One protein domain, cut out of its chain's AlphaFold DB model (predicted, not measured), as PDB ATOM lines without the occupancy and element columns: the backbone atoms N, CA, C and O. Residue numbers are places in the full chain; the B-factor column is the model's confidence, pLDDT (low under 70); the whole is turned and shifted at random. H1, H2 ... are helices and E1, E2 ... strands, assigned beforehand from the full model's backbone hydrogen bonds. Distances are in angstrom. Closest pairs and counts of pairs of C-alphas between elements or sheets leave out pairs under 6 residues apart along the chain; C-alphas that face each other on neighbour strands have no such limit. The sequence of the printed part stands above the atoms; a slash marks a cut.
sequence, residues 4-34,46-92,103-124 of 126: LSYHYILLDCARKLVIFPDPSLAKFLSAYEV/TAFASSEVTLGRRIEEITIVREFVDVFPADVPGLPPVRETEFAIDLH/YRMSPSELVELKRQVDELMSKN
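This is residues 4 to 34, 46 to 92 and 103 to 124 of the 126 residues of an uncharacterized protein of Trifolium medium (UniProt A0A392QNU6). A stretched-out trail of chain with little regular structure: the small hairpin E1-E2 and the short helices H1 and H2 lie toward one end, the longer helix H3 alone at the other. The 100 printed residues hold E1, E2, H1, H2, H3 in that order, 36 residues in named elements, mostly helix. The whole is extended, radius of gyration of the C-alphas 21.8 A, spanning 62 by 38 by 32 A.

E1, residues 10 to 12, begins at C-alpha 10 (33.189, -12.095, 14.507). E2 is residues 17 to 19, H1 23 to 31, 12.5 A long, and H2 63 to 67. H3, residues 107 to 122, 22.7 A long, ends at C-alpha 122 (56.704, -22.712, 43.160).

E1 and E2 form an antiparallel hairpin at 161 degrees; N 10 and O 19, 3.0 A apart, are within hydrogen-bond range. H1, H2 and H3 are apart; in each, every O i to N i+4 pair is within range.

Residues 35 to 45 and 93 to 102 are cut out, with C-alpha gaps of 8.0 A and 26.7 A. Residues 80 to 92 stand free. The links printed whole are tight. pLDDT is under 70 in 32 residues, among them 46 to 57.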
ATOM      1  N   LEU A   4      40.744 -17.430  12.368       71.25
ATOM      2  CA  LEU A   4      39.504 -16.714  12.680       71.25
ATOM      3  C   LEU A   4      38.418 -16.921  11.616       71.25
ATOM      4  O   LEU A   4      37.274 -17.229  11.960       71.25
ATOM      5  N   SER A   5      38.781 -16.815  10.334       67.88
ATOM      6  CA  SER A   5      37.863 -17.038   9.213       67.88
ATOM      7  C   SER A   5      37.407 -18.493   9.122       67.88
ATOM      8  O   SER A   5      36.252 -18.752   8.790       67.88
ATOM      9  N   TYR A   6      38.283 -19.448   9.453       70.69
ATOM     10  CA  TYR A   6      37.938 -20.875   9.463       70.69
ATOM     11  C   TYR A   6      36.850 -21.204  10.500       70.69
ATOM     12  O   TYR A   6      35.984 -22.040  10.246       70.69
ATOM     13  N   HIS A   7      36.857 -20.509  11.640       69.31
ATOM     14  CA  HIS A   7      35.887 -20.690  12.721       69.31
ATOM     15  C   HIS A   7      34.727 -19.676  12.709       69.31
ATOM     16  O   HIS A   7      33.947 -19.642  13.660       69.31
ATOM     17  N   TYR A   8      34.585 -18.869  11.647       70.88
ATOM     18  CA  TYR A   8      33.539 -17.840  11.507       70.88
ATOM     19  C   TYR A   8      33.463 -16.863  12.695       70.88
ATOM     20  O   TYR A   8      32.379 -16.437  13.098       70.88
ATOM     21  N   ILE A   9      34.609 -16.512  13.281       72.12
ATOM     22  CA  ILE A   9      34.671 -15.646  14.464       72.12
ATOM     23  C   ILE A   9      34.410 -14.192  14.050       72.12
ATOM     24  O   ILE A   9      35.060 -13.675  13.142       72.12
ATOM     25  N   LEU A  10      33.483 -13.514  14.735       74.94
ATOM     26  CA  LEU A  10      33.189 -12.095  14.507       74.94
ATOM     27  C   LEU A  10      33.851 -11.236  15.590       74.94
ATOM     28  O   LEU A  10      33.652 -11.460  16.784       74.94
ATOM     29  N   LEU A  11      34.616 -10.233  15.164       77.62
ATOM     30  CA  LEU A  11      35.268  -9.259  16.037       77.62
ATOM     31  C   LEU A  11      34.499  -7.934  16.015       77.62
ATOM     32  O   LEU A  11      34.463  -7.252  14.991       77.62
ATOM     33  N   ASP A  12      33.925  -7.543  17.152       74.06
ATOM     34  CA  ASP A  12      33.383  -6.197  17.356       74.06
ATOM     35  C   ASP A  12      34.436  -5.345  18.076       74.06
ATOM     36  O   ASP A  12      34.537  -5.325  19.307       74.06
ATOM     37  N   CYS A  13      35.244  -4.635  17.287       68.25
ATOM     38  CA  CYS A  13      36.323  -3.785  17.792       68.25
ATOM     39  C   CYS A  13      35.816  -2.586  18.608       68.25
ATOM     40  O   CYS A  13      36.528  -2.114  19.495       68.25
ATOM     41  N   ALA A  14      34.603  -2.091  18.338       62.88
ATOM     42  CA  ALA A  14      34.043  -0.941  19.046       62.88
ATOM     43  C   ALA A  14      33.629  -1.322  20.470       62.88
ATOM     44  O   ALA A  14      33.853  -0.560  21.413       62.88
ATOM     45  N   ARG A  15      33.066  -2.523  20.633       64.00
ATOM     46  CA  ARG A  15      32.649  -3.054  21.938       64.00
ATOM     47  C   ARG A  15      33.705  -3.931  22.610       64.00
ATOM     48  O   ARG A  15      33.497  -4.336  23.749       64.00
ATOM     49  N   LYS A  16      34.833  -4.190  21.939       73.38
ATOM     50  CA  LYS A  16      35.894  -5.120  22.369       73.38
ATOM     51  C   LYS A  16      35.344  -6.525  22.646       73.38
ATOM     52  O   LYS A  16      35.695  -7.147  23.646       73.38
ATOM     53  N   LEU A  17      34.462  -7.005  21.769       68.06
ATOM     54  CA  LEU A  17      33.825  -8.316  21.890       68.06
ATOM     55  C   LEU A  17      34.320  -9.271  20.805       68.06
ATOM     56  O   LEU A  17      34.520  -8.882  19.653       68.06
ATOM     57  N   VAL A  18      34.460 -10.538  21.186       70.88
ATOM     58  CA  VAL A  18      34.710 -11.659  20.279       70.88
ATOM     59  C   VAL A  18      33.480 -12.555  20.317       70.88
ATOM     60  O   VAL A  18      33.079 -13.012  21.387       70.88
ATOM     61  N   ILE A  19      32.853 -12.777  19.165       71.50
ATOM     62  CA  ILE A  19      31.613 -13.543  19.048       71.50
ATOM     63  C   ILE A  19      31.925 -14.864  18.345       71.50
ATOM     64  O   ILE A  19      32.446 -14.879  17.229       71.50
ATOM     65  N   PHE A  20      31.561 -15.965  19.003       72.06
ATOM     66  CA  PHE A  20      31.662 -17.329  18.487       72.06
ATOM     67  C   PHE A  20      30.262 -17.819  18.083       72.06
ATOM     68  O   PHE A  20      29.506 -18.268  18.951       72.06
ATOM     69  N   PRO A  21      29.859 -17.682  16.806       68.31
ATOM     70  CA  PRO A  21      28.552 -18.150  16.359       68.31
ATOM     71  C   PRO A  21      28.469 -19.682  16.405       68.31
ATOM     72  O   PRO A  21      29.435 -20.386  16.119       68.31
ATOM     73  N   ASP A  22      27.290 -20.209  16.750       63.53
ATOM     74  CA  ASP A  22      27.015 -21.647  16.665       63.53
ATOM     75  C   ASP A  22      27.233 -22.143  15.220       63.53
ATOM     76  O   ASP A  22      26.833 -21.430  14.297       63.53
ATOM     77  N   PRO A  23      27.804 -23.337  14.970       59.19
ATOM     78  CA  PRO A  23      28.065 -23.837  13.614       59.19
ATOM     79  C   PRO A  23      26.819 -23.878  12.717       59.19
ATOM     80  O   PRO A  23      26.918 -23.750  11.492       59.19
ATOM     81  N   SER A  24      25.639 -24.040  13.319       56.03
ATOM     82  CA  SER A  24      24.356 -23.984  12.620       56.03
ATOM     83  C   SER A  24      24.051 -22.549  12.185       56.03
ATOM     84  O   SER A  24      23.703 -22.318  11.032       56.03
ATOM     85  N   LEU A  25      24.256 -21.577  13.080       53.47
ATOM     86  CA  LEU A  25      24.012 -20.147  12.858       53.47
ATOM     87  C   LEU A  25      25.077 -19.490  11.958       53.47
ATOM     88  O   LEU A  25      24.752 -18.616  11.162       53.47
ATOM     89  N   ALA A  26      26.332 -19.938  12.025       53.44
ATOM     90  CA  ALA A  26      27.426 -19.487  11.165       53.44
ATOM     91  C   ALA A  26      27.152 -19.807   9.685       53.44
ATOM     92  O   ALA A  26      27.373 -18.966   8.813       53.44
ATOM     93  N   LYS A  27      26.566 -20.981   9.404       50.38
ATOM     94  CA  LYS A  27      26.046 -21.331   8.070       50.38
ATOM     95  C   LYS A  27      24.879 -20.433   7.643       50.38
ATOM     96  O   LYS A  27      24.803 -20.079   6.473       50.38
ATOM     97  N   PHE A  28      24.004 -20.031   8.572       46.47
ATOM     98  CA  PHE A  28      22.919 -19.078   8.289       46.47
ATOM     99  C   PHE A  28      23.435 -17.662   7.986       46.47
ATOM    100  O   PHE A  28      22.924 -17.022   7.071       46.47
ATOM    101  N   LEU A  29      24.470 -17.187   8.688       45.56
ATOM    102  CA  LEU A  29      25.093 -15.878   8.439       45.56
ATOM    103  C   LEU A  29      25.895 -15.862   7.130       45.56
ATOM    104  O   LEU A  29      25.823 -14.894   6.382       45.56
ATOM    105  N   SER A  30      26.588 -16.958   6.806       46.38
ATOM    106  CA  SER A  30      27.243 -17.159   5.506       46.38
ATOM    107  C   SER A  30      26.255 -17.181   4.332       46.38
ATOM    108  O   SER A  30      26.654 -16.864   3.213       46.38
ATOM    109  N   ALA A  31      25.004 -17.593   4.559       42.03
ATOM    110  CA  ALA A  31      23.970 -17.659   3.528       42.03
ATOM    111  C   ALA A  31      23.278 -16.307   3.276       42.03
ATOM    112  O   ALA A  31      22.671 -16.120   2.221       42.03
ATOM    113  N   TYR A  32      23.385 -15.359   4.208       41.59
ATOM    114  CA  TYR A  32      22.917 -13.990   4.023       41.59
ATOM    115  C   TYR A  32      24.067 -13.111   3.520       41.59
ATOM    116  O   TYR A  32      24.723 -12.396   4.274       41.59
ATOM    117  N   GLU A  33      24.276 -13.118   2.201       41.22
ATOM    118  CA  GLU A  33      24.819 -11.938   1.527       41.22
ATOM    119  C   GLU A  33      23.960 -10.735   1.936       41.22
ATOM    120  O   GLU A  33      22.762 -10.681   1.644       41.22
ATOM    121  N   VAL A  34      24.561  -9.752   2.606       41.00
ATOM    122  CA  VAL A  34      23.927  -8.448   2.805       41.00
ATOM    123  C   VAL A  34      23.786  -7.801   1.428       41.00
ATOM    124  O   VAL A  34      24.705  -7.154   0.925       41.00
ATOM    125  N   THR A  46      18.216  -3.664   4.882       35.41
ATOM    126  CA  THR A  46      17.467  -4.707   5.601       35.41
ATOM    127  C   THR A  46      18.437  -5.750   6.151       35.41
ATOM    128  O   THR A  46      18.776  -6.739   5.507       35.41
ATOM    129  N   ALA A  47      18.920  -5.510   7.371       37.09
ATOM    130  CA  ALA A  47      19.680  -6.491   8.134       37.09
ATOM    131  C   ALA A  47      18.713  -7.385   8.928       37.09
ATOM    132  O   ALA A  47      18.063  -6.924   9.865       37.09
ATOM    133  N   PHE A  48      18.627  -8.668   8.575       43.50
ATOM    134  CA  PHE A  48      17.959  -9.673   9.402       43.50
ATOM    135  C   PHE A  48      19.006 -10.463  10.182       43.50
ATOM    136  O   PHE A  48      19.611 -11.373   9.630       43.50
ATOM    137  N   ALA A  49      19.211 -10.104  11.452       38.81
ATOM    138  CA  ALA A  49      19.545 -11.026  12.544       38.81
ATOM    139  C   ALA A  49      19.783 -10.236  13.841       38.81
ATOM    140  O   ALA A  49      20.886  -9.758  14.101       38.81
ATOM    141  N   SER A  50      18.766 -10.142  14.699       39.03
ATOM    142  CA  SER A  50      19.001  -9.926  16.126       39.03
ATOM    143  C   SER A  50      19.309 -11.286  16.749       39.03
ATOM    144  O   SER A  50      18.401 -12.039  17.097       39.03
ATOM    145  N   SER A  51      20.588 -11.637  16.856       42.03
ATOM    146  CA  SER A  51      20.985 -12.637  17.844       42.03
ATOM    147  C   SER A  51      21.167 -11.895  19.161       42.03
ATOM    148  O   SER A  51      22.058 -11.054  19.286       42.03
ATOM    149  N   GLU A  52      20.289 -12.159  20.126       43.12
ATOM    150  CA  GLU A  52      20.557 -11.814  21.517       43.12
ATOM    151  C   GLU A  52      21.794 -12.609  21.943       43.12
ATOM    152  O   GLU A  52      21.735 -13.810  22.212       43.12
ATOM    153  N   VAL A  53      22.947 -11.934  21.946       46.84
ATOM    154  CA  VAL A  53      24.166 -12.442  22.570       46.84
ATOM    155  C   VAL A  53      23.854 -12.561  24.056       46.84
ATOM    156  O   VAL A  53      23.873 -11.580  24.798       46.84
ATOM    157  N   THR A  54      23.501 -13.770  24.484       45.84
ATOM    158  CA  THR A  54      23.341 -14.095  25.897       45.84
ATOM    159  C   THR A  54      24.716 -13.993  26.542       45.84
ATOM    160  O   THR A  54      25.548 -14.894  26.471       45.84
ATOM    161  N   LEU A  55      24.960 -12.848  27.178       51.47
ATOM    162  CA  LEU A  55      26.211 -12.463  27.839       51.47
ATOM    163  C   LEU A  55      26.544 -13.324  29.082       51.47
ATOM    164  O   LEU A  55      27.386 -12.948  29.888       51.47
ATOM    165  N   GLY A  56      25.847 -14.449  29.265       54.56
ATOM    166  CA  GLY A  56      25.895 -15.311  30.445       54.56
ATOM    167  C   GLY A  56      26.422 -16.722  30.187       54.56
ATOM    168  O   GLY A  56      26.349 -17.553  31.089       54.56
ATOM    169  N   ARG A  57      26.927 -17.026  28.983       61.91
ATOM    170  CA  ARG A  57      27.612 -18.304  28.754       61.91
ATOM    171  C   ARG A  57      28.970 -18.303  29.444       61.91
ATOM    172  O   ARG A  57      29.778 -17.396  29.255       61.91
ATOM    173  N   ARG A  58      29.204 -19.348  30.231       70.38
ATOM    174  CA  ARG A  58      30.505 -19.666  30.820       70.38
ATOM    175  C   ARG A  58      31.518 -19.932  29.701       70.38
ATOM    176  O   ARG A  58      31.154 -20.510  28.678       70.38
ATOM    177  N   ILE A  59      32.766 -19.492  29.863       71.44
ATOM    178  CA  ILE A  59      33.813 -19.619  28.827       71.44
ATOM    179  C   ILE A  59      34.030 -21.099  28.467       71.44
ATOM    180  O   ILE A  59      34.257 -21.445  27.310       71.44
ATOM    181  N   GLU A  60      33.827 -21.982  29.440       75.00
ATOM    182  CA  GLU A  60      33.893 -23.436  29.321       75.00
ATOM    183  C   GLU A  60      32.779 -24.034  28.439       75.00
ATOM    184  O   GLU A  60      32.849 -25.204  28.076       75.00
ATOM    185  N   GLU A  61      31.735 -23.274  28.087       76.31
ATOM    186  CA  GLU A  61      30.649 -23.721  27.199       76.31
ATOM    187  C   GLU A  61      30.944 -23.425  25.719       76.31
ATOM    188  O   GLU A  61      30.231 -23.906  24.834       76.31
ATOM    189  N   ILE A  62      32.009 -22.669  25.434       77.56
ATOM    190  CA  ILE A  62      32.453 -22.361  24.074       77.56
ATOM    191  C   ILE A  62      33.125 -23.606  23.484       77.56
ATOM    192  O   ILE A  62      34.121 -24.094  24.013       77.56
ATOM    193  N   THR A  63      32.609 -24.107  22.356       78.69
ATOM    194  CA  THR A  63      33.089 -25.338  21.698       78.69
ATOM    195  C   THR A  63      34.604 -25.358  21.494       78.69
ATOM    196  O   THR A  63      35.238 -26.357  21.803       78.69
ATOM    197  N   ILE A  64      35.189 -24.241  21.055       77.94
ATOM    198  CA  ILE A  64      36.637 -24.125  20.822       77.94
ATOM    199  C   ILE A  64      37.421 -24.205  22.140       77.94
ATOM    200  O   ILE A  64      38.428 -24.896  22.213       77.94
ATOM    201  N   VAL A  65      36.951 -23.566  23.214       80.44
ATOM    202  CA  VAL A  65      37.617 -23.650  24.527       80.44
ATOM    203  C   VAL A  65      37.582 -25.085  25.058       80.44
ATOM    204  O   VAL A  65      38.568 -25.565  25.603       80.44
ATOM    205  N   ARG A  66      36.466 -25.798  24.850       82.44
ATOM    206  CA  ARG A  66      36.330 -27.219  25.216       82.44
ATOM    207  C   ARG A  66      37.222 -28.146  24.397       82.44
ATOM    208  O   ARG A  66      37.541 -29.232  24.870       82.44
ATOM    209  N   GLU A  67      37.563 -27.759  23.175       85.94
ATOM    210  CA  GLU A  67      38.458 -28.517  22.302       85.94
ATOM    211  C   GLU A  67      39.933 -28.297  22.677       85.94
ATOM    212  O   GLU A  67      40.725 -29.229  22.579       85.94
ATOM    213  N   PHE A  68      40.276 -27.110  23.192       85.50
ATOM    214  CA  PHE A  68      41.640 -26.693  23.544       85.50
ATOM    215  C   PHE A  68      41.795 -26.359  25.038       85.50
ATOM    216  O   PHE A  68      42.315 -25.305  25.412       85.50
ATOM    217  N   VAL A  69      41.318 -27.242  25.920       83.12
ATOM    218  CA  VAL A  69      41.339 -27.022  27.384       83.12
ATOM    219  C   VAL A  69      42.766 -26.879  27.929       83.12
ATOM    220  O   VAL A  69      42.996 -26.165  28.902       83.12
ATOM    221  N   ASP A  70      43.730 -27.532  27.290       81.81
ATOM    222  CA  ASP A  70      45.160 -27.454  27.592       81.81
ATOM    223  C   ASP A  70      45.779 -26.083  27.265       81.81
ATOM    224  O   ASP A  70      46.730 -25.669  27.926       81.81
ATOM    225  N   VAL A  71      45.222 -25.364  26.284       84.00
ATOM    226  CA  VAL A  71      45.650 -24.008  25.889       84.00
ATOM    227  C   VAL A  71      45.004 -22.929  26.763       84.00
ATOM    228  O   VAL A  71      45.590 -21.865  26.959       84.00
ATOM    229  N   PHE A  72      43.820 -23.205  27.320       82.88
ATOM    230  CA  PHE A  72      43.064 -22.286  28.178       82.88
ATOM    231  C   PHE A  72      42.892 -22.810  29.618       82.88
ATOM    232  O   PHE A  72      41.757 -22.934  30.091       82.88
ATOM    233  N   PRO A  73      43.977 -23.119  30.352       84.00
ATOM    234  CA  PRO A  73      43.864 -23.492  31.753       84.00
ATOM    235  C   PRO A  73      43.453 -22.279  32.605       84.00
ATOM    236  O   PRO A  73      43.724 -21.131  32.258       84.00
ATOM    237  N   ALA A  74      42.818 -22.533  33.752       83.75
ATOM    238  CA  ALA A  74      42.414 -21.475  34.686       83.75
ATOM    239  C   ALA A  74      43.608 -20.699  35.280       83.75
ATOM    240  O   ALA A  74      43.457 -19.546  35.675       83.75
ATOM    241  N   ASP A  75      44.780 -21.335  35.342       84.94
ATOM    242  CA  ASP A  75      46.042 -20.756  35.794       84.94
ATOM    243  C   ASP A  75      47.194 -21.302  34.937       84.94
ATOM    244  O   ASP A  75      47.103 -22.403  34.387       84.94
ATOM    245  N   VAL A  76      48.275 -20.533  34.809       85.88
ATOM    246  CA  VAL A  76      49.418 -20.900  33.967       85.88
ATOM    247  C   VAL A  76      50.262 -21.947  34.708       85.88
ATOM    248  O   VAL A  76      50.806 -21.639  35.770       85.88
ATOM    249  N   PRO A  77      50.407 -23.174  34.170       80.31
ATOM    250  CA  PRO A  77      51.009 -24.293  34.901       80.31
ATOM    251  C   PRO A  77      52.528 -24.169  35.089       80.31
ATOM    252  O   PRO A  77      53.106 -24.895  35.895       80.31
ATOM    253  N   GLY A  78      53.183 -23.282  34.340       84.38
ATOM    254  CA  GLY A  78      54.624 -23.069  34.384       84.38
ATOM    255  C   GLY A  78      55.118 -22.365  33.127       84.38
ATOM    256  O   GLY A  78      54.322 -21.942  32.279       84.38
ATOM    257  N   LEU A  79      56.436 -22.196  33.015       83.44
ATOM    258  CA  LEU A  79      57.036 -21.601  31.824       83.44
ATOM    259  C   LEU A  79      56.705 -22.440  30.580       83.44
ATOM    260  O   LEU A  79      56.650 -23.672  30.660       83.44
ATOM    261  N   PRO A  80      56.497 -21.796  29.418       78.69
ATOM    262  CA  PRO A  80      56.332 -22.530  28.178       78.69
ATOM    263  C   PRO A  80      57.570 -23.406  27.914       78.69
ATOM    264  O   PRO A  80      58.673 -23.049  28.338       78.69
ATOM    265  N   PRO A  81      57.412 -24.525  27.184       81.25
ATOM    266  CA  PRO A  81      58.535 -25.354  26.766       81.25
ATOM    267  C   PRO A  81      59.621 -24.525  26.080       81.25
ATOM    268  O   PRO A  81      59.325 -23.494  25.466       81.25
ATOM    269  N   VAL A  82      60.865 -25.006  26.150       80.75
ATOM    270  CA  VAL A  82      62.002 -24.395  25.451       80.75
ATOM    271  C   VAL A  82      61.628 -24.212  23.982       80.75
ATOM    272  O   VAL A  82      61.322 -25.174  23.278       80.75
ATOM    273  N   ARG A  83      61.596 -22.955  23.542       81.75
ATOM    274  CA  ARG A  83      61.346 -22.597  22.148       81.75
ATOM    275  C   ARG A  83      62.670 -22.640  21.394       81.75
ATOM    276  O   ARG A  83      63.716 -22.382  21.975       81.75
ATOM    277  N   GLU A  84      62.614 -22.890  20.089       80.94
ATOM    278  CA  GLU A  84      63.796 -22.810  19.213       80.94
ATOM    279  C   GLU A  84      64.405 -21.397  19.173       80.94
ATOM    280  O   GLU A  84      65.558 -21.221  18.796       80.94
ATOM    281  N   THR A  85      63.626 -20.382  19.554       78.50
ATOM    282  CA  THR A  85      64.060 -18.989  19.638       78.50
ATOM    283  C   THR A  85      64.202 -18.573  21.096       78.50
ATOM    284  O   THR A  85      63.217 -18.537  21.838       78.50
ATOM    285  N   GLU A  86      65.422 -18.224  21.489       82.06
ATOM    286  CA  GLU A  86      65.702 -17.593  22.775       82.06
ATOM    287  C   GLU A  86      65.301 -16.113  22.731       82.06
ATOM    288  O   GLU A  86      65.553 -15.408  21.752       82.06
ATOM    289  N   PHE A  87      64.672 -15.627  23.800       81.50
ATOM    290  CA  PHE A  87      64.396 -14.201  23.955       81.50
ATOM    291  C   PHE A  87      65.663 -13.500  24.457       81.50
ATOM    292  O   PHE A  87      65.952 -13.517  25.651       81.50
ATOM    293  N   ALA A  88      66.420 -12.889  23.546       89.38
ATOM    294  CA  ALA A  88      67.558 -12.043  23.892       89.38
ATOM    295  C   ALA A  88      67.113 -10.589  24.129       89.38
ATOM    296  O   ALA A  88      66.258 -10.062  23.415       89.38
ATOM    297  N   ILE A  89      67.700  -9.935  25.136       91.38
ATOM    298  CA  ILE A  89      67.539  -8.494  25.369       91.38
ATOM    299  C   ILE A  89      68.786  -7.797  24.831       91.38
ATOM    300  O   ILE A  89      69.824  -7.765  25.495       91.38
ATOM    301  N   ASP A  90      68.678  -7.231  23.632       93.31
ATOM    302  CA  ASP A  90      69.765  -6.468  23.022       93.31
ATOM    303  C   ASP A  90      69.890  -5.093  23.687       93.31
ATOM    304  O   ASP A  90      68.974  -4.266  23.655       93.31
ATOM    305  N   LEU A  91      71.047  -4.833  24.295       94.12
ATOM    306  CA  LEU A  91      71.348  -3.542  24.903       94.12
ATOM    307  C   LEU A  91      71.985  -2.602  23.881       94.12
ATOM    308  O   LEU A  91      72.810  -3.004  23.061       94.12
ATOM    309  N   HIS A  92      71.656  -1.313  23.969       94.94
ATOM    310  CA  HIS A  92      72.352  -0.311  23.173       94.94
ATOM    311  C   HIS A  92      73.828  -0.232  23.602       94.94
ATOM    312  O   HIS A  92      74.096  -0.237  24.812       94.94
ATOM    313  N   TYR A 103      61.835   0.139  46.632       95.19
ATOM    314  CA  TYR A 103      60.881   1.057  47.250       95.19
ATOM    315  C   TYR A 103      60.522   0.606  48.668       95.19
ATOM    316  O   TYR A 103      60.475  -0.585  48.977       95.19
ATOM    317  N   ARG A 104      60.255   1.582  49.543       96.25
ATOM    318  CA  ARG A 104      59.761   1.302  50.894       96.25
ATOM    319  C   ARG A 104      58.326   0.801  50.804       96.25
ATOM    320  O   ARG A 104      57.492   1.458  50.194       96.25
ATOM    321  N   MET A 105      58.068  -0.325  51.455       97.38
ATOM    322  CA  MET A 105      56.758  -0.959  51.550       97.38
ATOM    323  C   MET A 105      56.362  -1.098  53.019       97.38
ATOM    324  O   MET A 105      57.210  -1.274  53.900       97.38
ATOM    325  N   SER A 106      55.068  -0.995  53.284       97.88
ATOM    326  CA  SER A 106      54.462  -1.287  54.579       97.88
ATOM    327  C   SER A 106      54.539  -2.789  54.912       97.88
ATOM    328  O   SER A 106      54.716  -3.619  54.016       97.88
ATOM    329  N   PRO A 107      54.365  -3.188  56.187       98.12
ATOM    330  CA  PRO A 107      54.371  -4.602  56.563       98.12
ATOM    331  C   PRO A 107      53.332  -5.454  55.816       98.12
ATOM    332  O   PRO A 107      53.625  -6.593  55.467       98.12
ATOM    333  N   SER A 108      52.144  -4.915  55.532       97.69
ATOM    334  CA  SER A 108      51.096  -5.620  54.777       97.69
ATOM    335  C   SER A 108      51.485  -5.865  53.320       97.69
ATOM    336  O   SER A 108      51.244  -6.949  52.798       97.69
ATOM    337  N   GLU A 109      52.127  -4.887  52.678       98.00
ATOM    338  CA  GLU A 109      52.613  -5.027  51.300       98.00
ATOM    339  C   GLU A 109      53.748  -6.049  51.215       98.00
ATOM    340  O   GLU A 109      53.777  -6.854  50.291       98.00
ATOM    341  N   LEU A 110      54.647  -6.078  52.207       97.69
ATOM    342  CA  LEU A 110      55.729  -7.068  52.261       97.69
ATOM    343  C   LEU A 110      55.211  -8.503  52.418       97.69
ATOM    344  O   LEU A 110      55.790  -9.425  51.844       97.69
ATOM    345  N   VAL A 111      54.130  -8.707  53.178       98.12
ATOM    346  CA  VAL A 111      53.490 -10.026  53.313       98.12
ATOM    347  C   VAL A 111      52.896 -10.481  51.981       98.12
ATOM    348  O   VAL A 111      53.113 -11.626  51.584       98.12
ATOM    349  N   GLU A 112      52.198  -9.593  51.269       97.94
ATOM    350  CA  GLU A 112      51.623  -9.920  49.961       97.94
ATOM    351  C   GLU A 112      52.706 -10.146  48.899       97.94
ATOM    352  O   GLU A 112      52.641 -11.123  48.156       97.94
ATOM    353  N   LEU A 113      53.750  -9.310  48.874       97.62
ATOM    354  CA  LEU A 113      54.888  -9.494  47.975       97.62
ATOM    355  C   LEU A 113      55.550 -10.853  48.203       97.62
ATOM    356  O   LEU A 113      55.824 -11.571  47.246       97.62
ATOM    357  N   LYS A 114      55.775 -11.234  49.466       97.44
ATOM    358  CA  LYS A 114      56.331 -12.548  49.793       97.44
ATOM    359  C   LYS A 114      55.433 -13.675  49.280       97.44
ATOM    360  O   LYS A 114      55.940 -14.596  48.650       97.44
ATOM    361  N   ARG A 115      54.116 -13.582  49.499       98.06
ATOM    362  CA  ARG A 115      53.146 -14.574  49.009       98.06
ATOM    363  C   ARG A 115      53.249 -14.755  47.491       98.06
ATOM    364  O   ARG A 115      53.274 -15.888  47.021       98.06
ATOM    365  N   GLN A 116      53.327 -13.656  46.741       96.44
ATOM    366  CA  GLN A 116      53.449 -13.691  45.281       96.44
ATOM    367  C   GLN A 116      54.794 -14.268  44.830       96.44
ATOM    368  O   GLN A 116      54.828 -15.089  43.921       96.44
ATOM    369  N   VAL A 117      55.897 -13.882  45.475       97.19
ATOM    370  CA  VAL A 117      57.232 -14.419  45.164       97.19
ATOM    371  C   VAL A 117      57.289 -15.928  45.421       97.19
ATOM    372  O   VAL A 117      57.756 -16.667  44.559       97.19
ATOM    373  N   ASP A 118      56.750 -16.398  46.549       97.12
ATOM    374  CA  ASP A 118      56.672 -17.828  46.874       97.12
ATOM    375  C   ASP A 118      55.821 -18.593  45.838       97.12
ATOM    376  O   ASP A 118      56.203 -19.678  45.393       97.12
ATOM    377  N   GLU A 119      54.703 -18.010  45.392       94.75
ATOM    378  CA  GLU A 119      53.856 -18.574  44.335       94.75
ATOM    379  C   GLU A 119      54.607 -18.687  42.997       94.75
ATOM    380  O   GLU A 119      54.604 -19.750  42.375       94.75
ATOM    381  N   LEU A 120      55.304 -17.629  42.573       94.81
ATOM    382  CA  LEU A 120      56.062 -17.610  41.317       94.81
ATOM    383  C   LEU A 120      57.244 -18.593  41.333       94.81
ATOM    384  O   LEU A 120      57.460 -19.290  40.339       94.81
ATOM    385  N   MET A 121      57.963 -18.701  42.457       93.94
ATOM    386  CA  MET A 121      59.035 -19.692  42.633       93.94
ATOM    387  C   MET A 121      58.484 -21.119  42.571       93.94
ATOM    388  O   MET A 121      59.068 -21.977  41.916       93.94
ATOM    389  N   SER A 122      57.330 -21.380  43.197       93.00
ATOM    390  CA  SER A 122      56.704 -22.712  43.160       93.00
ATOM    391  C   SER A 122      56.314 -23.157  41.743       93.00
ATOM    392  O   SER A 122      56.316 -24.353  41.451       93.00
ATOM    393  N   LYS A 123      56.031 -22.194  40.856       90.19
ATOM    394  CA  LYS A 123      55.704 -22.400  39.437       90.19
ATOM    395  C   LYS A 123      56.938 -22.366  38.516       90.19
ATOM    396  O   LYS A 123      56.785 -22.492  37.302       90.19
ATOM    397  N   ASN A 124      58.151 -22.211  39.065       89.75
ATOM    398  CA  ASN A 124      59.410 -22.035  38.327       89.75
ATOM    399  C   ASN A 124      59.382 -20.867  37.322       89.75
ATOM    400  O   ASN A 124      59.951 -20.966  36.235       89.75
TER     401      ASN A 124